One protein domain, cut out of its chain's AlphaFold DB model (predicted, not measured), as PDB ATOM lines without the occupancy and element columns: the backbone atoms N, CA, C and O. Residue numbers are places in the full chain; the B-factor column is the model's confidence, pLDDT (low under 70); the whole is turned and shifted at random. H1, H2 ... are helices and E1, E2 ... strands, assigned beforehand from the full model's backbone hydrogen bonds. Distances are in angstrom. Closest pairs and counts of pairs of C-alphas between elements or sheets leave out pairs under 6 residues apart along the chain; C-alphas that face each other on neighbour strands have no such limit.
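AT A GLANCE: This is residues 4 to 39, 48 to 103 and 124 to 170 of the 182 residues of an uncharacterized protein of Lactobacillus sp (UniProt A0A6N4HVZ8). The longest helix, H1, runs side by side with H2, and the corner between H4 and H5 packs on H2; H4 leads out toward H3, while E1 lies far off at the other end. The printed part has 139 residues, mostly helix, ordered H1, E1, H2, H3, H4, H5. It is extended, radius of gyration of the C-alphas 22.9 A, and flat, 91 by 56 by 29 A.

IN THESE COORDINATES: H1, residues 4 to 27, spans 34.7 A from (-43.796, -37.013, 65.937). E1 is residues 35 to 37, H2 53 to 72, H3 87 to 101, H4 129 to 150 at 31.4 A, and H5 152 to 170, ending at (-68.634, -30.376, 52.754).

HOW THE PARTS SIT: H1 touches H2 at a shallow tilt of 19 degrees, opposite ways, closest C-alphas Gly 17 and Leu 62, 6.9 A. H2, the hub, touches H4 at C-alphas Asn 61 and Ile 149, 6.2 A, and H5 at Asn 61 and Gly 152, 6.8 A. E1 pairs with no named strand. Every O i to N i+4 pair is within hydrogen-bond range in H1, H3 and H4, 14 of 16 in H2, 11 of 15 in H5.

THE WHOLE: C-alphas 39 and 48 are 20.7 A apart across one cut, 103 and 124 27.0 A across the other. H2 to H3 is a long link. In the model, 46 printed residues have pLDDT under 70.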
ATOM      1  N   ILE A   4     -45.261 -36.891  65.855       71.44
ATOM      2  CA  ILE A   4     -43.796 -37.013  65.937       71.44
ATOM      3  C   ILE A   4     -43.262 -38.122  65.013       71.44
ATOM      4  O   ILE A   4     -42.293 -37.924  64.288       71.44
ATOM      5  N   LYS A   5     -43.928 -39.284  64.973       72.25
ATOM      6  CA  LYS A   5     -43.511 -40.422  64.134       72.25
ATOM      7  C   LYS A   5     -43.486 -40.107  62.625       72.25
ATOM      8  O   LYS A   5     -42.501 -40.476  61.983       72.25
ATOM      9  N   PRO A   6     -44.511 -39.469  62.022       69.88
ATOM     10  CA  PRO A   6     -44.451 -39.105  60.608       69.88
ATOM     11  C   PRO A   6     -43.418 -38.008  60.316       69.88
ATOM     12  O   PRO A   6     -42.760 -38.086  59.282       69.88
ATOM     13  N   VAL A   7     -43.211 -37.051  61.229       75.75
ATOM     14  CA  VAL A   7     -42.214 -35.975  61.062       75.75
ATOM     15  C   VAL A   7     -40.783 -36.518  61.091       75.75
ATOM     16  O   VAL A   7     -39.986 -36.179  60.223       75.75
ATOM     17  N   ILE A   8     -40.459 -37.425  62.016       79.69
ATOM     18  CA  ILE A   8     -39.121 -38.043  62.073       79.69
ATOM     19  C   ILE A   8     -38.839 -38.852  60.805       79.69
ATOM     20  O   ILE A   8     -37.759 -38.741  60.226       79.69
ATOM     21  N   LYS A   9     -39.819 -39.638  60.339       73.31
ATOM     22  CA  LYS A   9     -39.682 -40.376  59.076       73.31
ATOM     23  C   LYS A   9     -39.445 -39.423  57.909       73.31
ATOM     24  O   LYS A   9     -38.587 -39.696  57.081       73.31
ATOM     25  N   TYR A  10     -40.169 -38.308  57.866       75.19
ATOM     26  CA  TYR A  10     -39.979 -37.276  56.856       75.19
ATOM     27  C   TYR A  10     -38.559 -36.691  56.876       75.19
ATOM     28  O   TYR A  10     -37.905 -36.711  55.836       75.19
ATOM     29  N   CYS A  11     -38.047 -36.273  58.040       80.62
ATOM     30  CA  CYS A  11     -36.676 -35.767  58.167       80.62
ATOM     31  C   CYS A  11     -35.636 -36.773  57.671       80.62
ATOM     32  O   CYS A  11     -34.735 -36.393  56.932       80.62
ATOM     33  N   TYR A  12     -35.781 -38.056  58.018       80.06
ATOM     34  CA  TYR A  12     -34.878 -39.103  57.530       80.06
ATOM     35  C   TYR A  12     -34.854 -39.186  56.001       80.06
ATOM     36  O   TYR A  12     -33.784 -39.288  55.404       80.06
ATOM     37  N   PHE A  13     -36.019 -39.102  55.356       73.94
ATOM     38  CA  PHE A  13     -36.090 -39.139  53.897       73.94
ATOM     39  C   PHE A  13     -35.493 -37.888  53.254       73.94
ATOM     40  O   PHE A  13     -34.729 -38.020  52.300       73.94
ATOM     41  N   VAL A  14     -35.785 -36.700  53.790       80.19
ATOM     42  CA  VAL A  14     -35.204 -35.442  53.295       80.19
ATOM     43  C   VAL A  14     -33.686 -35.463  53.435       80.19
ATOM     44  O   VAL A  14     -32.999 -35.165  52.467       80.19
ATOM     45  N   LEU A  15     -33.158 -35.893  54.584       83.62
ATOM     46  CA  LEU A  15     -31.718 -36.037  54.801       83.62
ATOM     47  C   LEU A  15     -31.091 -37.026  53.816       83.62
ATOM     48  O   LEU A  15     -30.078 -36.710  53.200       83.62
ATOM     49  N   SER A  16     -31.714 -38.193  53.609       78.56
ATOM     50  CA  SER A  16     -31.210 -39.183  52.647       78.56
ATOM     51  C   SER A  16     -31.222 -38.671  51.203       78.56
ATOM     52  O   SER A  16     -30.293 -38.940  50.444       78.56
ATOM     53  N   GLY A  17     -32.241 -37.897  50.820       78.06
ATOM     54  CA  GLY A  17     -32.330 -37.319  49.484       78.06
ATOM     55  C   GLY A  17     -31.400 -36.123  49.287       78.06
ATOM     56  O   GLY A  17     -30.822 -35.989  48.216       78.06
ATOM     57  N   LEU A  18     -31.191 -35.302  50.321       84.19
ATOM     58  CA  LEU A  18     -30.204 -34.220  50.310       84.19
ATOM     59  C   LEU A  18     -28.784 -34.770  50.193       84.19
ATOM     60  O   LEU A  18     -27.993 -34.225  49.433       84.19
ATOM     61  N   LEU A  19     -28.479 -35.870  50.887       83.81
ATOM     62  CA  LEU A  19     -27.202 -36.570  50.757       83.81
ATOM     63  C   LEU A  19     -26.975 -37.037  49.310       83.81
ATOM     64  O   LEU A  19     -25.915 -36.790  48.740       83.81
ATOM     65  N   ALA A  20     -27.979 -37.676  48.702       79.44
ATOM     66  CA  ALA A  20     -27.897 -38.125  47.315       79.44
ATOM     67  C   ALA A  20     -27.739 -36.947  46.338       79.44
ATOM     68  O   ALA A  20     -26.904 -37.000  45.441       79.44
ATOM     69  N   PHE A  21     -28.492 -35.864  46.539       81.56
ATOM     70  CA  PHE A  21     -28.384 -34.645  45.738       81.56
ATOM     71  C   PHE A  21     -26.995 -34.005  45.856       81.56
ATOM     72  O   PHE A  21     -26.390 -33.653  44.849       81.56
ATOM     73  N   PHE A  22     -26.445 -33.931  47.069       82.38
ATOM     74  CA  PHE A  22     -25.097 -33.427  47.311       82.38
ATOM     75  C   PHE A  22     -24.025 -34.265  46.597       82.38
ATOM     76  O   PHE A  22     -23.124 -33.704  45.979       82.38
ATOM     77  N   LEU A  23     -24.148 -35.599  46.612       82.50
ATOM     78  CA  LEU A  23     -23.254 -36.492  45.867       82.50
ATOM     79  C   LEU A  23     -23.324 -36.263  44.352       82.50
ATOM     80  O   LEU A  23     -22.289 -36.264  43.691       82.50
ATOM     81  N   VAL A  24     -24.520 -36.038  43.804       80.88
ATOM     82  CA  VAL A  24     -24.695 -35.724  42.376       80.88
ATOM     83  C   VAL A  24     -24.042 -34.387  42.028       80.88
ATOM     84  O   VAL A  24     -23.328 -34.306  41.033       80.88
ATOM     85  N   LEU A  25     -24.223 -33.363  42.865       78.00
ATOM     86  CA  LEU A  25     -23.602 -32.055  42.653       78.00
ATOM     87  C   LEU A  25     -22.068 -32.108  42.747       78.00
ATOM     88  O   LEU A  25     -21.390 -31.397  42.002       78.00
ATOM     89  N   LEU A  26     -21.516 -32.958  43.623       79.12
ATOM     90  CA  LEU A  26     -20.077 -33.238  43.667       79.12
ATOM     91  C   LEU A  26     -19.600 -33.950  42.399       79.12
ATOM     92  O   LEU A  26     -18.588 -33.558  41.826       79.12
ATOM     93  N   PHE A  27     -20.327 -34.974  41.945       78.50
ATOM     94  CA  PHE A  27     -19.969 -35.738  40.748       78.50
ATOM     95  C   PHE A  27     -19.986 -34.877  39.479       78.50
ATOM     96  O   PHE A  27     -19.101 -34.997  38.638       78.50
ATOM     97  N   TYR A  28     -20.972 -33.987  39.351       73.50
ATOM     98  CA  TYR A  28     -21.101 -33.092  38.200       73.50
ATOM     99  C   TYR A  28     -20.136 -31.891  38.256       73.50
ATOM    100  O   TYR A  28     -20.037 -31.134  37.294       73.50
ATOM    101  N   GLY A  29     -19.424 -31.698  39.373       65.31
ATOM    102  CA  GLY A  29     -18.519 -30.564  39.568       65.31
ATOM    103  C   GLY A  29     -19.230 -29.224  39.792       65.31
ATOM    104  O   GLY A  29     -18.604 -28.177  39.662       65.31
ATOM    105  N   SER A  30     -20.521 -29.229  40.140       65.00
ATOM    106  CA  SER A  30     -21.256 -28.009  40.518       65.00
ATOM    107  C   SER A  30     -20.797 -27.443  41.861       65.00
ATOM    108  O   SER A  30     -20.947 -26.242  42.097       65.00
ATOM    109  N   ILE A  31     -20.244 -28.302  42.726       65.19
ATOM    110  CA  ILE A  31     -19.566 -27.929  43.969       65.19
ATOM    111  C   ILE A  31     -18.069 -28.093  43.742       65.19
ATOM    112  O   ILE A  31     -17.555 -29.212  43.724       65.19
ATOM    113  N   THR A  32     -17.363 -26.982  43.584       63.22
ATOM    114  CA  THR A  32     -15.900 -26.986  43.526       63.22
ATOM    115  C   THR A  32     -15.333 -26.385  44.800       63.22
ATOM    116  O   THR A  32     -15.850 -25.380  45.291       63.22
ATOM    117  N   PHE A  33     -14.240 -26.969  45.292       66.50
ATOM    118  CA  PHE A  33     -13.427 -26.416  46.375       66.50
ATOM    119  C   PHE A  33     -12.120 -25.853  45.796       66.50
ATOM    120  O   PHE A  33     -11.074 -26.498  45.912       66.50
ATOM    121  N   PRO A  34     -12.145 -24.699  45.104       64.00
ATOM    122  CA  PRO A  34     -10.912 -24.048  44.708       64.00
ATOM    123  C   PRO A  34     -10.145 -23.622  45.965       64.00
ATOM    124  O   PRO A  34     -10.672 -22.935  46.843       64.00
ATOM    125  N   TYR A  35      -8.886 -24.041  46.051       58.66
ATOM    126  CA  TYR A  35      -7.947 -23.496  47.017       58.66
ATOM    127  C   TYR A  35      -7.345 -22.224  46.417       58.66
ATOM    128  O   TYR A  35      -6.735 -22.256  45.349       58.66
ATOM    129  N   LEU A  36      -7.506 -21.090  47.095       51.91
ATOM    130  CA  LEU A  36      -6.655 -19.936  46.829       51.91
ATOM    131  C   LEU A  36      -5.432 -20.059  47.730       51.91
ATOM    132  O   LEU A  36      -5.545 -20.001  48.954       51.91
ATOM    133  N   VAL A  37      -4.264 -20.248  47.116       52.69
ATOM    134  CA  VAL A  37      -2.994 -19.946  47.778       52.69
ATOM    135  C   VAL A  37      -2.838 -18.438  47.691       52.69
ATOM    136  O   VAL A  37      -2.467 -17.907  46.644       52.69
ATOM    137  N   ASP A  38      -3.183 -17.736  48.765       53.47
ATOM    138  CA  ASP A  38      -2.826 -16.329  48.870       53.47
ATOM    139  C   ASP A  38      -1.291 -16.214  48.960       53.47
ATOM    140  O   ASP A  38      -0.622 -17.107  49.491       53.47
ATOM    141  N   LYS A  39      -0.698 -15.122  48.457       56.97
ATOM    142  CA  LYS A  39       0.773 -14.913  48.471       56.97
ATOM    143  C   LYS A  39       1.368 -14.892  49.892       56.97
ATOM    144  O   LYS A  39       2.586 -14.885  50.049       56.97
ATOM    145  N   GLN A  48     -17.609 -22.416  45.788       64.81
ATOM    146  CA  GLN A  48     -18.280 -21.938  44.583       64.81
ATOM    147  C   GLN A  48     -19.364 -22.938  44.178       64.81
ATOM    148  O   GLN A  48     -19.074 -24.113  43.955       64.81
ATOM    149  N   MET A  49     -20.606 -22.448  44.098       63.84
ATOM    150  CA  MET A  49     -21.786 -23.228  43.725       63.84
ATOM    151  C   MET A  49     -22.362 -22.704  42.419       63.84
ATOM    152  O   MET A  49     -22.875 -21.586  42.376       63.84
ATOM    153  N   ASN A  50     -22.325 -23.525  41.376       68.88
ATOM    154  CA  ASN A  50     -22.985 -23.230  40.108       68.88
ATOM    155  C   ASN A  50     -24.199 -24.156  39.964       68.88
ATOM    156  O   ASN A  50     -24.056 -25.327  39.614       68.88
ATOM    157  N   TYR A  51     -25.391 -23.639  40.271       72.50
ATOM    158  CA  TYR A  51     -26.637 -24.401  40.164       72.50
ATOM    159  C   TYR A  51     -27.260 -24.249  38.778       72.50
ATOM    160  O   TYR A  51     -27.504 -23.134  38.312       72.50
ATOM    161  N   SER A  52     -27.575 -25.374  38.146       74.00
ATOM    162  CA  SER A  52     -28.396 -25.420  36.940       74.00
ATOM    163  C   SER A  52     -29.887 -25.351  37.291       74.00
ATOM    164  O   SER A  52     -30.315 -25.700  38.394       74.00
ATOM    165  N   LEU A  53     -30.725 -24.959  36.325       74.00
ATOM    166  CA  LEU A  53     -32.187 -25.010  36.468       74.00
ATOM    167  C   LEU A  53     -32.692 -26.436  36.749       74.00
ATOM    168  O   LEU A  53     -33.698 -26.616  37.435       74.00
ATOM    169  N   VAL A  54     -31.973 -27.450  36.261       74.62
ATOM    170  CA  VAL A  54     -32.268 -28.864  36.532       74.62
ATOM    171  C   VAL A  54     -32.049 -29.198  38.011       74.62
ATOM    172  O   VAL A  54     -32.871 -29.891  38.609       74.62
ATOM    173  N   ASP A  55     -31.010 -28.643  38.637       77.31
ATOM    174  CA  ASP A  55     -30.699 -28.874  40.054       77.31
ATOM    175  C   ASP A  55     -31.768 -28.254  40.957       77.31
ATOM    176  O   ASP A  55     -32.240 -28.882  41.906       77.31
ATOM    177  N   LEU A  56     -32.221 -27.044  40.611       79.00
ATOM    178  CA  LEU A  56     -33.347 -26.379  41.270       79.00
ATOM    179  C   LEU A  56     -34.647 -27.181  41.131       79.00
ATOM    180  O   LEU A  56     -35.403 -27.303  42.099       79.00
ATOM    181  N   TYR A  57     -34.898 -27.762  39.956       81.31
ATOM    182  CA  TYR A  57     -36.054 -28.627  39.728       81.31
ATOM    183  C   TYR A  57     -36.001 -29.883  40.606       81.31
ATOM    184  O   TYR A  57     -36.997 -30.231  41.249       81.31
ATOM    185  N   PHE A  58     -34.846 -30.545  40.698       80.38
ATOM    186  CA  PHE A  58     -34.661 -31.696  41.586       80.38
ATOM    187  C   PHE A  58     -34.853 -31.322  43.057       80.38
ATOM    188  O   PHE A  58     -35.566 -32.027  43.775       80.38
ATOM    189  N   LEU A  59     -34.290 -30.195  43.491       82.94
ATOM    190  CA  LEU A  59     -34.432 -29.692  44.855       82.94
ATOM    191  C   LEU A  59     -35.901 -29.405  45.200       82.94
ATOM    192  O   LEU A  59     -36.379 -29.802  46.265       82.94
ATOM    193  N   PHE A  60     -36.646 -28.782  44.285       82.88
ATOM    194  CA  PHE A  60     -38.079 -28.538  44.449       82.88
ATOM    195  C   PHE A  60     -38.873 -29.846  44.570       82.88
ATOM    196  O   PHE A  60     -39.710 -29.997  45.469       82.88
ATOM    197  N   ASN A  61     -38.591 -30.821  43.702       83.31
ATOM    198  CA  ASN A  61     -39.244 -32.128  43.749       83.31
ATOM    199  C   ASN A  61     -38.952 -32.868  45.060       83.31
ATOM    200  O   ASN A  61     -39.861 -33.460  45.650       83.31
ATOM    201  N   LEU A  62     -37.709 -32.793  45.536       82.62
ATOM    202  CA  LEU A  62     -37.270 -33.401  46.785       82.62
ATOM    203  C   LEU A  62     -37.955 -32.781  48.007       82.62
ATOM    204  O   LEU A  62     -38.463 -33.507  48.864       82.62
ATOM    205  N   LEU A  63     -37.955 -31.451  48.091       82.06
ATOM    206  CA  LEU A  63     -38.308 -30.729  49.313       82.06
ATOM    207  C   LEU A  63     -39.809 -30.459  49.427       82.06
ATOM    208  O   LEU A  63     -40.339 -30.420  50.534       82.06
ATOM    209  N   ILE A  64     -40.504 -30.292  48.300       79.81
ATOM    210  CA  ILE A  64     -41.907 -29.857  48.284       79.81
ATOM    211  C   ILE A  64     -42.809 -30.939  47.697       79.81
ATOM    212  O   ILE A  64     -43.784 -31.349  48.332       79.81
ATOM    213  N   LEU A  65     -42.495 -31.447  46.504       80.19
ATOM    214  CA  LEU A  65     -43.430 -32.317  45.793       80.19
ATOM    215  C   LEU A  65     -43.566 -33.707  46.434       80.19
ATOM    216  O   LEU A  65     -44.679 -34.163  46.710       80.19
ATOM    217  N   LEU A  66     -42.446 -34.375  46.714       82.19
ATOM    218  CA  LEU A  66     -42.423 -35.688  47.363       82.19
ATOM    219  C   LEU A  66     -43.159 -35.725  48.720       82.19
ATOM    220  O   LEU A  66     -43.973 -36.638  48.909       82.19
ATOM    221  N   PRO A  67     -42.962 -34.770  49.658       78.44
ATOM    222  CA  PRO A  67     -43.742 -34.740  50.898       78.44
ATOM    223  C   PRO A  67     -45.241 -34.624  50.659       78.44
ATOM    224  O   PRO A  67     -46.022 -35.341  51.290       78.44
ATOM    225  N   ILE A  68     -45.642 -33.738  49.744       80.00
ATOM    226  CA  ILE A  68     -47.044 -33.489  49.411       80.00
ATOM    227  C   ILE A  68     -47.683 -34.778  48.892       80.00
ATOM    228  O   ILE A  68     -48.683 -35.240  49.445       80.00
ATOM    229  N   ILE A  69     -47.084 -35.414  47.886       78.19
ATOM    230  CA  ILE A  69     -47.630 -36.639  47.290       78.19
ATOM    231  C   ILE A  69     -47.717 -37.753  48.332       78.19
ATOM    232  O   ILE A  69     -48.723 -38.456  48.401       78.19
ATOM    233  N   ARG A  70     -46.713 -37.898  49.197       79.38
ATOM    234  CA  ARG A  70     -46.718 -38.938  50.231       79.38
ATOM    235  C   ARG A  70     -47.776 -38.700  51.306       79.38
ATOM    236  O   ARG A  70     -48.337 -39.666  51.824       79.38
ATOM    237  N   HIS A  71     -48.060 -37.439  51.626       77.75
ATOM    238  CA  HIS A  71     -49.119 -37.063  52.556       77.75
ATOM    239  C   HIS A  71     -50.515 -37.323  51.973       77.75
ATOM    240  O   HIS A  71     -51.357 -37.916  52.645       77.75
ATOM    241  N   TYR A  72     -50.753 -36.924  50.720       75.56
ATOM    242  CA  TYR A  72     -52.072 -37.038  50.083       75.56
ATOM    243  C   TYR A  72     -52.354 -38.422  49.488       75.56
ATOM    244  O   TYR A  72     -53.511 -38.841  49.430       75.56
ATOM    245  N   LEU A  73     -51.322 -39.161  49.076       78.56
ATOM    246  CA  LEU A  73     -51.433 -40.491  48.479       78.56
ATOM    247  C   LEU A  73     -50.657 -41.555  49.286       78.56
ATOM    248  O   LEU A  73     -49.803 -42.263  48.743       78.56
ATOM    249  N   PRO A  74     -50.990 -41.770  50.576       76.19
ATOM    250  CA  PRO A  74     -50.287 -42.737  51.424       76.19
ATOM    251  C   PRO A  74     -50.468 -44.186  50.951       76.19
ATOM    252  O   PRO A  74     -49.667 -45.056  51.287       76.19
ATOM    253  N   ARG A  75     -51.511 -44.460  50.153       77.31
ATOM    254  CA  ARG A  75     -51.777 -45.790  49.592       77.31
ATOM    255  C   ARG A  75     -50.687 -46.244  48.620       77.31
ATOM    256  O   ARG A  75     -50.325 -47.415  48.671       77.31
ATOM    257  N   LEU A  76     -50.130 -45.340  47.808       75.75
ATOM    258  CA  LEU A  76     -49.055 -45.673  46.859       75.75
ATOM    259  C   LEU A  76     -47.781 -46.137  47.575       75.75
ATOM    260  O   LEU A  76     -47.126 -47.082  47.144       75.75
ATOM    261  N   TYR A  77     -47.486 -45.527  48.721       75.06
ATOM    262  CA  TYR A  77     -46.293 -45.813  49.518       75.06
ATOM    263  C   TYR A  77     -46.530 -46.837  50.638       75.06
ATOM    264  O   TYR A  77     -45.659 -47.041  51.486       75.06
ATOM    265  N   SER A  78     -47.703 -47.476  50.683       72.75
ATOM    266  CA  SER A  78     -48.032 -48.447  51.725       72.75
ATOM    267  C   SER A  78     -47.302 -49.773  51.499       72.75
ATOM    268  O   SER A  78     -47.428 -50.397  50.440       72.75
ATOM    269  N   SER A  79     -46.588 -50.237  52.525       66.81
ATOM    270  CA  SER A  79     -45.898 -51.537  52.549       66.81
ATOM    271  C   SER A  79     -46.839 -52.731  52.732       66.81
ATOM    272  O   SER A  79     -46.423 -53.863  52.542       66.81
ATOM    273  N   LYS A  80     -48.108 -52.493  53.090       64.44
ATOM    274  CA  LYS A  80     -49.074 -53.552  53.437       64.44
ATOM    275  C   LYS A  80     -49.660 -54.303  52.234       64.44
ATOM    276  O   LYS A  80     -50.462 -55.203  52.429       64.44
ATOM    277  N   SER A  81     -49.354 -53.876  51.010       57.00
ATOM    278  CA  SER A  81     -50.063 -54.341  49.810       57.00
ATOM    279  C   SER A  81     -49.566 -55.678  49.266       57.00
ATOM    280  O   SER A  81     -50.314 -56.327  48.547       57.00
ATOM    281  N   VAL A  82     -48.336 -56.092  49.592       62.16
ATOM    282  CA  VAL A  82     -47.739 -57.311  49.040       62.16
ATOM    283  C   VAL A  82     -46.920 -57.990  50.132       62.16
ATOM    284  O   VAL A  82     -45.815 -57.549  50.434       62.16
ATOM    285  N   ALA A  83     -47.488 -59.018  50.759       64.88
ATOM    286  CA  ALA A  83     -46.722 -59.964  51.560       64.88
ATOM    287  C   ALA A  83     -46.294 -61.093  50.618       64.88
ATOM    288  O   ALA A  83     -47.149 -61.787  50.066       64.88
ATOM    289  N   PHE A  84     -44.992 -61.231  50.378       66.31
ATOM    290  CA  PHE A  84     -44.481 -62.356  49.603       66.31
ATOM    291  C   PHE A  84     -44.442 -63.588  50.506       66.31
ATOM    292  O   PHE A  84     -43.588 -63.682  51.383       66.31
ATOM    293  N   GLU A  85     -45.369 -64.524  50.301       71.00
ATOM    294  CA  GLU A  85     -45.266 -65.857  50.900       71.00
ATOM    295  C   GLU A  85     -44.207 -66.651  50.118       71.00
ATOM    296  O   GLU A  85     -44.384 -66.949  48.933       71.00
ATOM    297  N   THR A  86     -43.081 -66.976  50.756       76.50
ATOM    298  CA  THR A  86     -42.048 -67.815  50.131       76.50
ATOM    299  C   THR A  86     -42.575 -69.245  49.985       76.50
ATOM    300  O   THR A  86     -43.375 -69.699  50.800       76.50
ATOM    301  N   TYR A  87     -42.073 -70.021  49.017       76.38
ATOM    302  CA  TYR A  87     -42.401 -71.453  48.912       76.38
ATOM    303  C   TYR A  87     -42.186 -72.214  50.226       76.38
ATOM    304  O   TYR A  87     -43.010 -73.048  50.590       76.38
ATOM    305  N   LYS A  88     -41.120 -71.878  50.967       76.88
ATOM    306  CA  LYS A  88     -40.854 -72.436  52.297       76.88
ATOM    307  C   LYS A  88     -41.917 -72.036  53.324       76.88
ATOM    308  O   LYS A  88     -42.417 -72.913  54.014       76.88
ATOM    309  N   ASP A  89     -42.327 -70.766  53.371       76.81
ATOM    310  CA  ASP A  89     -43.409 -70.306  54.262       76.81
ATOM    311  C   ASP A  89     -44.717 -71.039  53.974       76.81
ATOM    312  O   ASP A  89     -45.407 -71.496  54.884       76.81
ATOM    313  N   LYS A  90     -45.039 -71.193  52.687       82.69
ATOM    314  CA  LYS A  90     -46.245 -71.886  52.245       82.69
ATOM    315  C   LYS A  90     -46.210 -73.369  52.611       82.69
ATOM    316  O   LYS A  90     -47.204 -73.887  53.110       82.69
ATOM    317  N   ALA A  91     -45.077 -74.037  52.395       80.50
ATOM    318  CA  ALA A  91     -44.894 -75.437  52.764       80.50
ATOM    319  C   ALA A  91     -44.990 -75.642  54.282       80.50
ATOM    320  O   ALA A  91     -45.678 -76.552  54.729       80.50
ATOM    321  N   MET A  92     -44.384 -74.759  55.078       78.62
ATOM    322  CA  MET A  92     -44.467 -74.814  56.540       78.62
ATOM    323  C   MET A  92     -45.887 -74.568  57.042       78.62
ATOM    324  O   MET A  92     -46.353 -75.271  57.935       78.62
ATOM    325  N   LYS A  93     -46.609 -73.618  56.445       82.12
ATOM    326  CA  LYS A  93     -48.019 -73.359  56.756       82.12
ATOM    327  C   LYS A  93     -48.900 -74.566  56.437       82.12
ATOM    328  O   LYS A  93     -49.756 -74.900  57.246       82.12
ATOM    329  N   LEU A  94     -48.669 -75.229  55.303       83.75
ATOM    330  CA  LEU A  94     -49.369 -76.465  54.940       83.75
ATOM    331  C   LEU A  94     -49.024 -77.604  55.901       83.75
ATOM    332  O   LEU A  94     -49.927 -78.255  56.395       83.75
ATOM    333  N   HIS A  95     -47.753 -77.768  56.270       82.06
ATOM    334  CA  HIS A  95     -47.333 -78.754  57.266       82.06
ATOM    335  C   HIS A  95     -48.022 -78.537  58.626       82.06
ATOM    336  O   HIS A  95     -48.517 -79.480  59.235       82.06
ATOM    337  N   HIS A  96     -48.133 -77.284  59.077       80.44
ATOM    338  CA  HIS A  96     -48.874 -76.944  60.294       80.44
ATOM    339  C   HIS A  96     -50.378 -77.207  60.153       80.44
ATOM    340  O   HIS A  96     -51.001 -77.678  61.102       80.44
ATOM    341  N   GLN A  97     -50.960 -76.918  58.987       82.12
ATOM    342  CA  GLN A  97     -52.358 -77.238  58.696       82.12
ATOM    343  C   GLN A  97     -52.593 -78.750  58.696       82.12
ATOM    344  O   GLN A  97     -53.564 -79.199  59.289       82.12
ATOM    345  N   ASP A  98     -51.691 -79.537  58.115       80.31
ATOM    346  CA  ASP A  98     -51.777 -80.997  58.083       80.31
ATOM    347  C   ASP A  98     -51.641 -81.595  59.487       80.31
ATOM    348  O   ASP A  98     -52.402 -82.488  59.842       80.31
ATOM    349  N   ILE A  99     -50.746 -81.063  60.330       75.81
ATOM    350  CA  ILE A  99     -50.635 -81.455  61.745       75.81
ATOM    351  C   ILE A  99     -51.922 -81.124  62.509       75.81
ATOM    352  O   ILE A  99     -52.408 -81.954  63.275       75.81
ATOM    353  N   GLN A 100     -52.492 -79.935  62.296       71.69
ATOM    354  CA  GLN A 100     -53.754 -79.521  62.922       71.69
ATOM    355  C   GLN A 100     -54.952 -80.343  62.432       71.69
ATOM    356  O   GLN A 100     -55.882 -80.592  63.199       71.69
ATOM    357  N   ASN A 101     -54.915 -80.782  61.174       72.19
ATOM    358  CA  ASN A 101     -55.937 -81.612  60.543       72.19
ATOM    359  C   ASN A 101     -55.714 -83.113  60.782       72.19
ATOM    360  O   ASN A 101     -56.549 -83.922  60.381       72.19
ATOM    361  N   ASN A 102     -54.612 -83.529  61.414       68.94
ATOM    362  CA  ASN A 102     -54.361 -84.937  61.694       68.94
ATOM    363  C   ASN A 102     -55.163 -85.380  62.929       68.94
ATOM    364  O   ASN A 102     -54.687 -85.368  64.065       68.94
ATOM    365  N   HIS A 103     -56.422 -85.751  62.700       58.47
ATOM    366  CA  HIS A 103     -57.329 -86.268  63.720       58.47
ATOM    367  C   HIS A 103     -56.912 -87.683  64.152       58.47
ATOM    368  O   HIS A 103     -57.052 -88.638  63.387       58.47
ATOM    369  N   GLN A 124     -32.897 -74.500  57.984       61.56
ATOM    370  CA  GLN A 124     -33.580 -75.346  57.005       61.56
ATOM    371  C   GLN A 124     -34.960 -74.781  56.614       61.56
ATOM    372  O   GLN A 124     -35.352 -74.845  55.443       61.56
ATOM    373  N   THR A 125     -35.642 -74.136  57.560       58.75
ATOM    374  CA  THR A 125     -37.000 -73.573  57.457       58.75
ATOM    375  C   THR A 125     -37.021 -72.046  57.343       58.75
ATOM    376  O   THR A 125     -38.071 -71.473  57.063       58.75
ATOM    377  N   GLN A 126     -35.864 -71.391  57.484       64.75
ATOM    378  CA  GLN A 126     -35.692 -69.953  57.326       64.75
ATOM    379  C   GLN A 126     -36.195 -69.510  55.950       64.75
ATOM    380  O   GLN A 126     -35.720 -69.970  54.901       64.75
ATOM    381  N   SER A 127     -37.171 -68.610  55.964       66.38
ATOM    382  CA  SER A 127     -37.741 -68.014  54.769       66.38
ATOM    383  C   SER A 127     -37.216 -66.600  54.549       66.38
ATOM    384  O   SER A 127     -36.798 -65.902  55.473       66.38
ATOM    385  N   TYR A 128     -37.226 -66.171  53.288       69.00
ATOM    386  CA  TYR A 128     -36.789 -64.835  52.883       69.00
ATOM    387  C   TYR A 128     -37.978 -63.917  52.576       69.00
ATOM    388  O   TYR A 128     -37.808 -62.911  51.880       69.00
ATOM    389  N   GLY A 129     -39.177 -64.251  53.068       69.44
ATOM    390  CA  GLY A 129     -40.404 -63.498  52.800       69.44
ATOM    391  C   GLY A 129     -40.274 -62.039  53.235       69.44
ATOM    392  O   GLY A 129     -40.577 -61.127  52.462       69.44
ATOM    393  N   ASP A 130     -39.694 -61.806  54.414       73.88
ATOM    394  CA  ASP A 130     -39.475 -60.462  54.956       73.88
ATOM    395  C   ASP A 130     -38.439 -59.656  54.164       73.88
ATOM    396  O   ASP A 130     -38.678 -58.492  53.838       73.88
ATOM    397  N   VAL A 131     -37.315 -60.273  53.786       79.56
ATOM    398  CA  VAL A 131     -36.259 -59.609  52.996       79.56
ATOM    399  C   VAL A 131     -36.765 -59.272  51.593       79.56
ATOM    400  O   VAL A 131     -36.542 -58.167  51.099       79.56
ATOM    401  N   SER A 132     -37.507 -60.189  50.973       79.00
ATOM    402  CA  SER A 132     -38.099 -59.991  49.645       79.00
ATOM    403  C   SER A 132     -39.170 -58.901  49.677       79.00
ATOM    404  O   SER A 132     -39.193 -58.017  48.820       79.00
ATOM    405  N   THR A 133     -40.011 -58.898  50.714       79.81
ATOM    406  CA  THR A 133     -41.023 -57.859  50.943       79.81
ATOM    407  C   THR A 133     -40.378 -56.496  51.190       79.81
ATOM    408  O   THR A 133     -40.849 -55.479  50.670       79.81
ATOM    409  N   TRP A 134     -39.281 -56.445  51.945       81.19
ATOM    410  CA  TRP A 134     -38.511 -55.223  52.162       81.19
ATOM    411  C   TRP A 134     -37.893 -54.700  50.858       81.19
ATOM    412  O   TRP A 134     -38.128 -53.544  50.498       81.19
ATOM    413  N   GLY A 135     -37.191 -55.557  50.111       82.88
ATOM    414  CA  GLY A 135     -36.544 -55.202  48.847       82.88
ATOM    415  C   GLY A 135     -37.540 -54.729  47.788       82.88
ATOM    416  O   GLY A 135     -37.355 -53.669  47.187       82.88
ATOM    417  N   PHE A 136     -38.657 -55.440  47.627       83.75
ATOM    418  CA  PHE A 136     -39.730 -55.027  46.723       83.75
ATOM    419  C   PHE A 136     -40.331 -53.676  47.120       83.75
ATOM    420  O   PHE A 136     -40.579 -52.828  46.263       83.75
ATOM    421  N   ASN A 137     -40.549 -53.434  48.415       82.81
ATOM    422  CA  ASN A 137     -41.074 -52.153  48.878       82.81
ATOM    423  C   ASN A 137     -40.099 -50.997  48.629       82.81
ATOM    424  O   ASN A 137     -40.551 -49.901  48.293       82.81
ATOM    425  N   ILE A 138     -38.788 -51.222  48.755       83.19
ATOM    426  CA  ILE A 138     -37.773 -50.232  48.371       83.19
ATOM    427  C   ILE A 138     -37.848 -49.963  46.873       83.19
ATOM    428  O   ILE A 138     -38.010 -48.811  46.481       83.19
ATOM    429  N   PHE A 139     -37.808 -51.010  46.050       85.44
ATOM    430  CA  PHE A 139     -37.859 -50.882  44.597       85.44
ATOM    431  C   PHE A 139     -39.115 -50.137  44.130       85.44
ATOM    432  O   PHE A 139     -39.015 -49.127  43.434       85.44
ATOM    433  N   LYS A 140     -40.296 -50.565  44.591       87.12
ATOM    434  CA  LYS A 140     -41.582 -49.916  44.305       87.12
ATOM    435  C   LYS A 140     -41.549 -48.432  44.659       87.12
ATOM    436  O   LYS A 140     -41.947 -47.596  43.852       87.12
ATOM    437  N   ASN A 141     -41.075 -48.095  45.857       84.31
ATOM    438  CA  ASN A 141     -41.019 -46.707  46.309       84.31
ATOM    439  C   ASN A 141     -40.032 -45.872  45.480       84.31
ATOM    440  O   ASN A 141     -40.340 -44.723  45.168       84.31
ATOM    441  N   SER A 142     -38.888 -46.436  45.091       83.25
ATOM    442  CA  SER A 142     -37.917 -45.771  44.215       83.25
ATOM    443  C   SER A 142     -38.490 -45.515  42.822       83.25
ATOM    444  O   SER A 142     -38.362 -44.404  42.319       83.25
ATOM    445  N   VAL A 143     -39.193 -46.487  42.232       86.25
ATOM    446  CA  VAL A 143     -39.872 -46.320  40.935       86.25
ATOM    447  C   VAL A 143     -40.925 -45.215  41.004       86.25
ATOM    448  O   VAL A 143     -40.960 -44.353  40.130       86.25
ATOM    449  N   ILE A 144     -41.743 -45.186  42.063       84.38
ATOM    450  CA  ILE A 144     -42.726 -44.111  42.260       84.38
ATOM    451  C   ILE A 144     -42.016 -42.758  42.373       84.38
ATOM    452  O   ILE A 144     -42.452 -41.801  41.745       84.38
ATOM    453  N   ASN A 145     -40.913 -42.664  43.120       84.06
ATOM    454  CA  ASN A 145     -40.164 -41.413  43.253       84.06
ATOM    455  C   ASN A 145     -39.564 -40.941  41.922       84.06
ATOM    456  O   ASN A 145     -39.662 -39.758  41.611       84.06
ATOM    457  N   ILE A 146     -38.988 -41.841  41.121       83.62
ATOM    458  CA  ILE A 146     -38.475 -41.513  39.780       83.62
ATOM    459  C   ILE A 146     -39.611 -40.995  38.902       83.62
ATOM    460  O   ILE A 146     -39.479 -39.962  38.253       83.62
ATOM    461  N   LEU A 147     -40.753 -41.679  38.921       85.19
ATOM    462  CA  LEU A 147     -41.910 -41.302  38.124       85.19
ATOM    463  C   LEU A 147     -42.486 -39.946  38.575       85.19
ATOM    464  O   LEU A 147     -42.863 -39.134  37.736       85.19
ATOM    465  N   VAL A 148     -42.465 -39.656  39.878       82.56
ATOM    466  CA  VAL A 148     -42.785 -38.332  40.431       82.56
ATOM    467  C   VAL A 148     -41.804 -37.268  39.947       82.56
ATOM    468  O   VAL A 148     -42.245 -36.207  39.533       82.56
ATOM    469  N   ILE A 149     -40.499 -37.533  39.949       81.12
ATOM    470  CA  ILE A 149     -39.489 -36.567  39.489       81.12
ATOM    471  C   ILE A 149     -39.650 -36.280  37.990       81.12
ATOM    472  O   ILE A 149     -39.594 -35.125  37.576       81.12
ATOM    473  N   LEU A 150     -39.892 -37.306  37.173       79.75
ATOM    474  CA  LEU A 150     -40.077 -37.153  35.726       79.75
ATOM    475  C   LEU A 150     -41.350 -36.375  35.376       79.75
ATOM    476  O   LEU A 150     -41.389 -35.655  34.384       79.75
ATOM    477  N   VAL A 151     -42.397 -36.530  36.184       77.44
ATOM    478  CA  VAL A 151     -43.762 -36.105  35.851       77.44
ATOM    479  C   VAL A 151     -44.313 -35.116  36.893       77.44
ATOM    480  O   VAL A 151     -45.524 -34.976  37.072       77.44
ATOM    481  N   GLY A 152     -43.430 -34.407  37.601       68.75
ATOM    482  CA  GLY A 152     -43.754 -33.741  38.865       68.75
ATOM    483  C   GLY A 152     -44.942 -32.780  38.817       68.75
ATOM    484  O   GLY A 152     -45.804 -32.810  39.697       68.75
ATOM    485  N   ILE A 153     -45.064 -32.001  37.737       65.25
ATOM    486  CA  ILE A 153     -46.219 -31.116  37.525       65.25
ATOM    487  C   ILE A 153     -47.535 -31.902  37.373       65.25
ATOM    488  O   ILE A 153     -48.548 -31.501  37.950       65.25
ATOM    489  N   LEU A 154     -47.562 -33.029  36.646       69.81
ATOM    490  CA  LEU A 154     -48.816 -33.759  36.404       69.81
ATOM    491  C   LEU A 154     -49.344 -34.443  37.675       69.81
ATOM    492  O   LEU A 154     -50.550 -34.650  37.793       69.81
ATOM    493  N   PHE A 155     -48.488 -34.726  38.662       65.12
ATOM    494  CA  PHE A 155     -48.920 -35.262  39.960       65.12
ATOM    495  C   PHE A 155     -49.706 -34.268  40.823       65.12
ATOM    496  O   PHE A 155     -50.456 -34.691  41.708       65.12
ATOM    497  N   LEU A 156     -49.598 -32.961  40.567       63.88
ATOM    498  CA  LEU A 156     -50.374 -31.942  41.283       63.88
ATOM    499  C   LEU A 156     -51.848 -31.918  40.846       63.88
ATOM    500  O   LEU A 156     -52.736 -31.650  41.658       63.88
ATOM    501  N   ILE A 157     -52.124 -32.270  39.589       69.69
ATOM    502  CA  ILE A 157     -53.464 -32.270  38.984       69.69
ATOM    503  C   ILE A 157     -54.469 -33.140  39.772       69.69
ATOM    504  O   ILE A 157     -55.511 -32.617  40.184       69.69
ATOM    505  N   PRO A 158     -54.205 -34.433  40.059       66.94
ATOM    506  CA  PRO A 158     -55.150 -35.263  40.808       66.94
ATOM    507  C   PRO A 158     -55.382 -34.768  42.244       66.94
ATOM    508  O   PRO A 158     -56.487 -34.933  42.767       66.94
ATOM    509  N   ILE A 159     -54.393 -34.125  42.876       67.50
ATOM    510  CA  ILE A 159     -54.517 -33.561  44.233       67.50
ATOM    511  C   ILE A 159     -55.500 -32.382  44.235       67.50
ATOM    512  O   ILE A 159     -56.388 -32.315  45.092       67.50
ATOM    513  N   ILE A 160     -55.393 -31.489  43.249       70.25
ATOM    514  CA  ILE A 160     -56.298 -30.343  43.078       70.25
ATOM    515  C   ILE A 160     -57.735 -30.830  42.840       70.25
ATOM    516  O   ILE A 160     -58.667 -30.377  43.513       70.25
ATOM    517  N   ILE A 161     -57.918 -31.818  41.955       73.75
ATOM    518  CA  ILE A 161     -59.235 -32.404  41.658       73.75
ATOM    519  C   ILE A 161     -59.844 -33.059  42.907       73.75
ATOM    520  O   ILE A 161     -61.040 -32.912  43.172       73.75
ATOM    521  N   HIS A 162     -59.043 -33.779  43.697       67.94
ATOM    522  CA  HIS A 162     -59.531 -34.427  44.913       67.94
ATOM    523  C   HIS A 162     -59.979 -33.405  45.971       67.94
ATOM    524  O   HIS A 162     -61.046 -33.582  46.564       67.94
ATOM    525  N   ARG A 163     -59.240 -32.299  46.158       61.59
ATOM    526  CA  ARG A 163     -59.657 -31.199  47.051       61.59
ATOM    527  C   ARG A 163     -60.961 -30.549  46.602       61.59
ATOM    528  O   ARG A 163     -61.847 -30.383  47.437       61.59
ATOM    529  N   GLY A 164     -61.111 -30.246  45.311       58.88
ATOM    530  CA  GLY A 164     -62.347 -29.658  44.778       58.88
ATOM    531  C   GLY A 164     -63.585 -30.534  45.017       58.88
ATOM    532  O   GLY A 164     -64.676 -30.037  45.294       58.88
ATOM    533  N   LYS A 165     -63.417 -31.863  45.001       60.97
ATOM    534  CA  LYS A 165     -64.497 -32.812  45.318       60.97
ATOM    535  C   LYS A 165     -64.822 -32.874  46.815       60.97
ATOM    536  O   LYS A 165     -65.986 -33.074  47.162       60.97
ATOM    537  N   GLN A 166     -63.837 -32.717  47.701       57.94
ATOM    538  CA  GLN A 166     -64.069 -32.725  49.151       57.94
ATOM    539  C   GLN A 166     -64.750 -31.441  49.641       57.94
ATOM    540  O   GLN A 166     -65.690 -31.526  50.430       57.94
ATOM    541  N   THR A 167     -64.351 -30.274  49.127       57.03
ATOM    542  CA  THR A 167     -65.003 -28.994  49.459       57.03
ATOM    543  C   THR A 167     -66.457 -28.977  48.990       57.03
ATOM    544  O   THR A 167     -67.343 -28.630  49.764       57.03
ATOM    545  N   SER A 168     -66.734 -29.475  47.780       56.66
ATOM    546  CA  SER A 168     -68.103 -29.591  47.256       56.66
ATOM    547  C   SER A 168     -69.007 -30.489  48.117       56.66
ATOM    548  O   SER A 168     -70.180 -30.174  48.333       56.66
ATOM    549  N   LYS A 169     -68.475 -31.595  48.656       56.59
ATOM    550  CA  LYS A 169     -69.221 -32.474  49.574       56.59
ATOM    551  C   LYS A 169     -69.482 -31.812  50.931       56.59
ATOM    552  O   LYS A 169     -70.592 -31.939  51.438       56.59
ATOM    553  N   ALA A 170     -68.508 -31.080  51.476       56.22
ATOM    554  CA  ALA A 170     -68.634 -30.376  52.754       56.22
ATOM    555  C   ALA A 170     -69.654 -29.221  52.706       56.22
ATOM    556  O   ALA A 170     -70.417 -29.028  53.654       56.22
TER     557      ALA A 170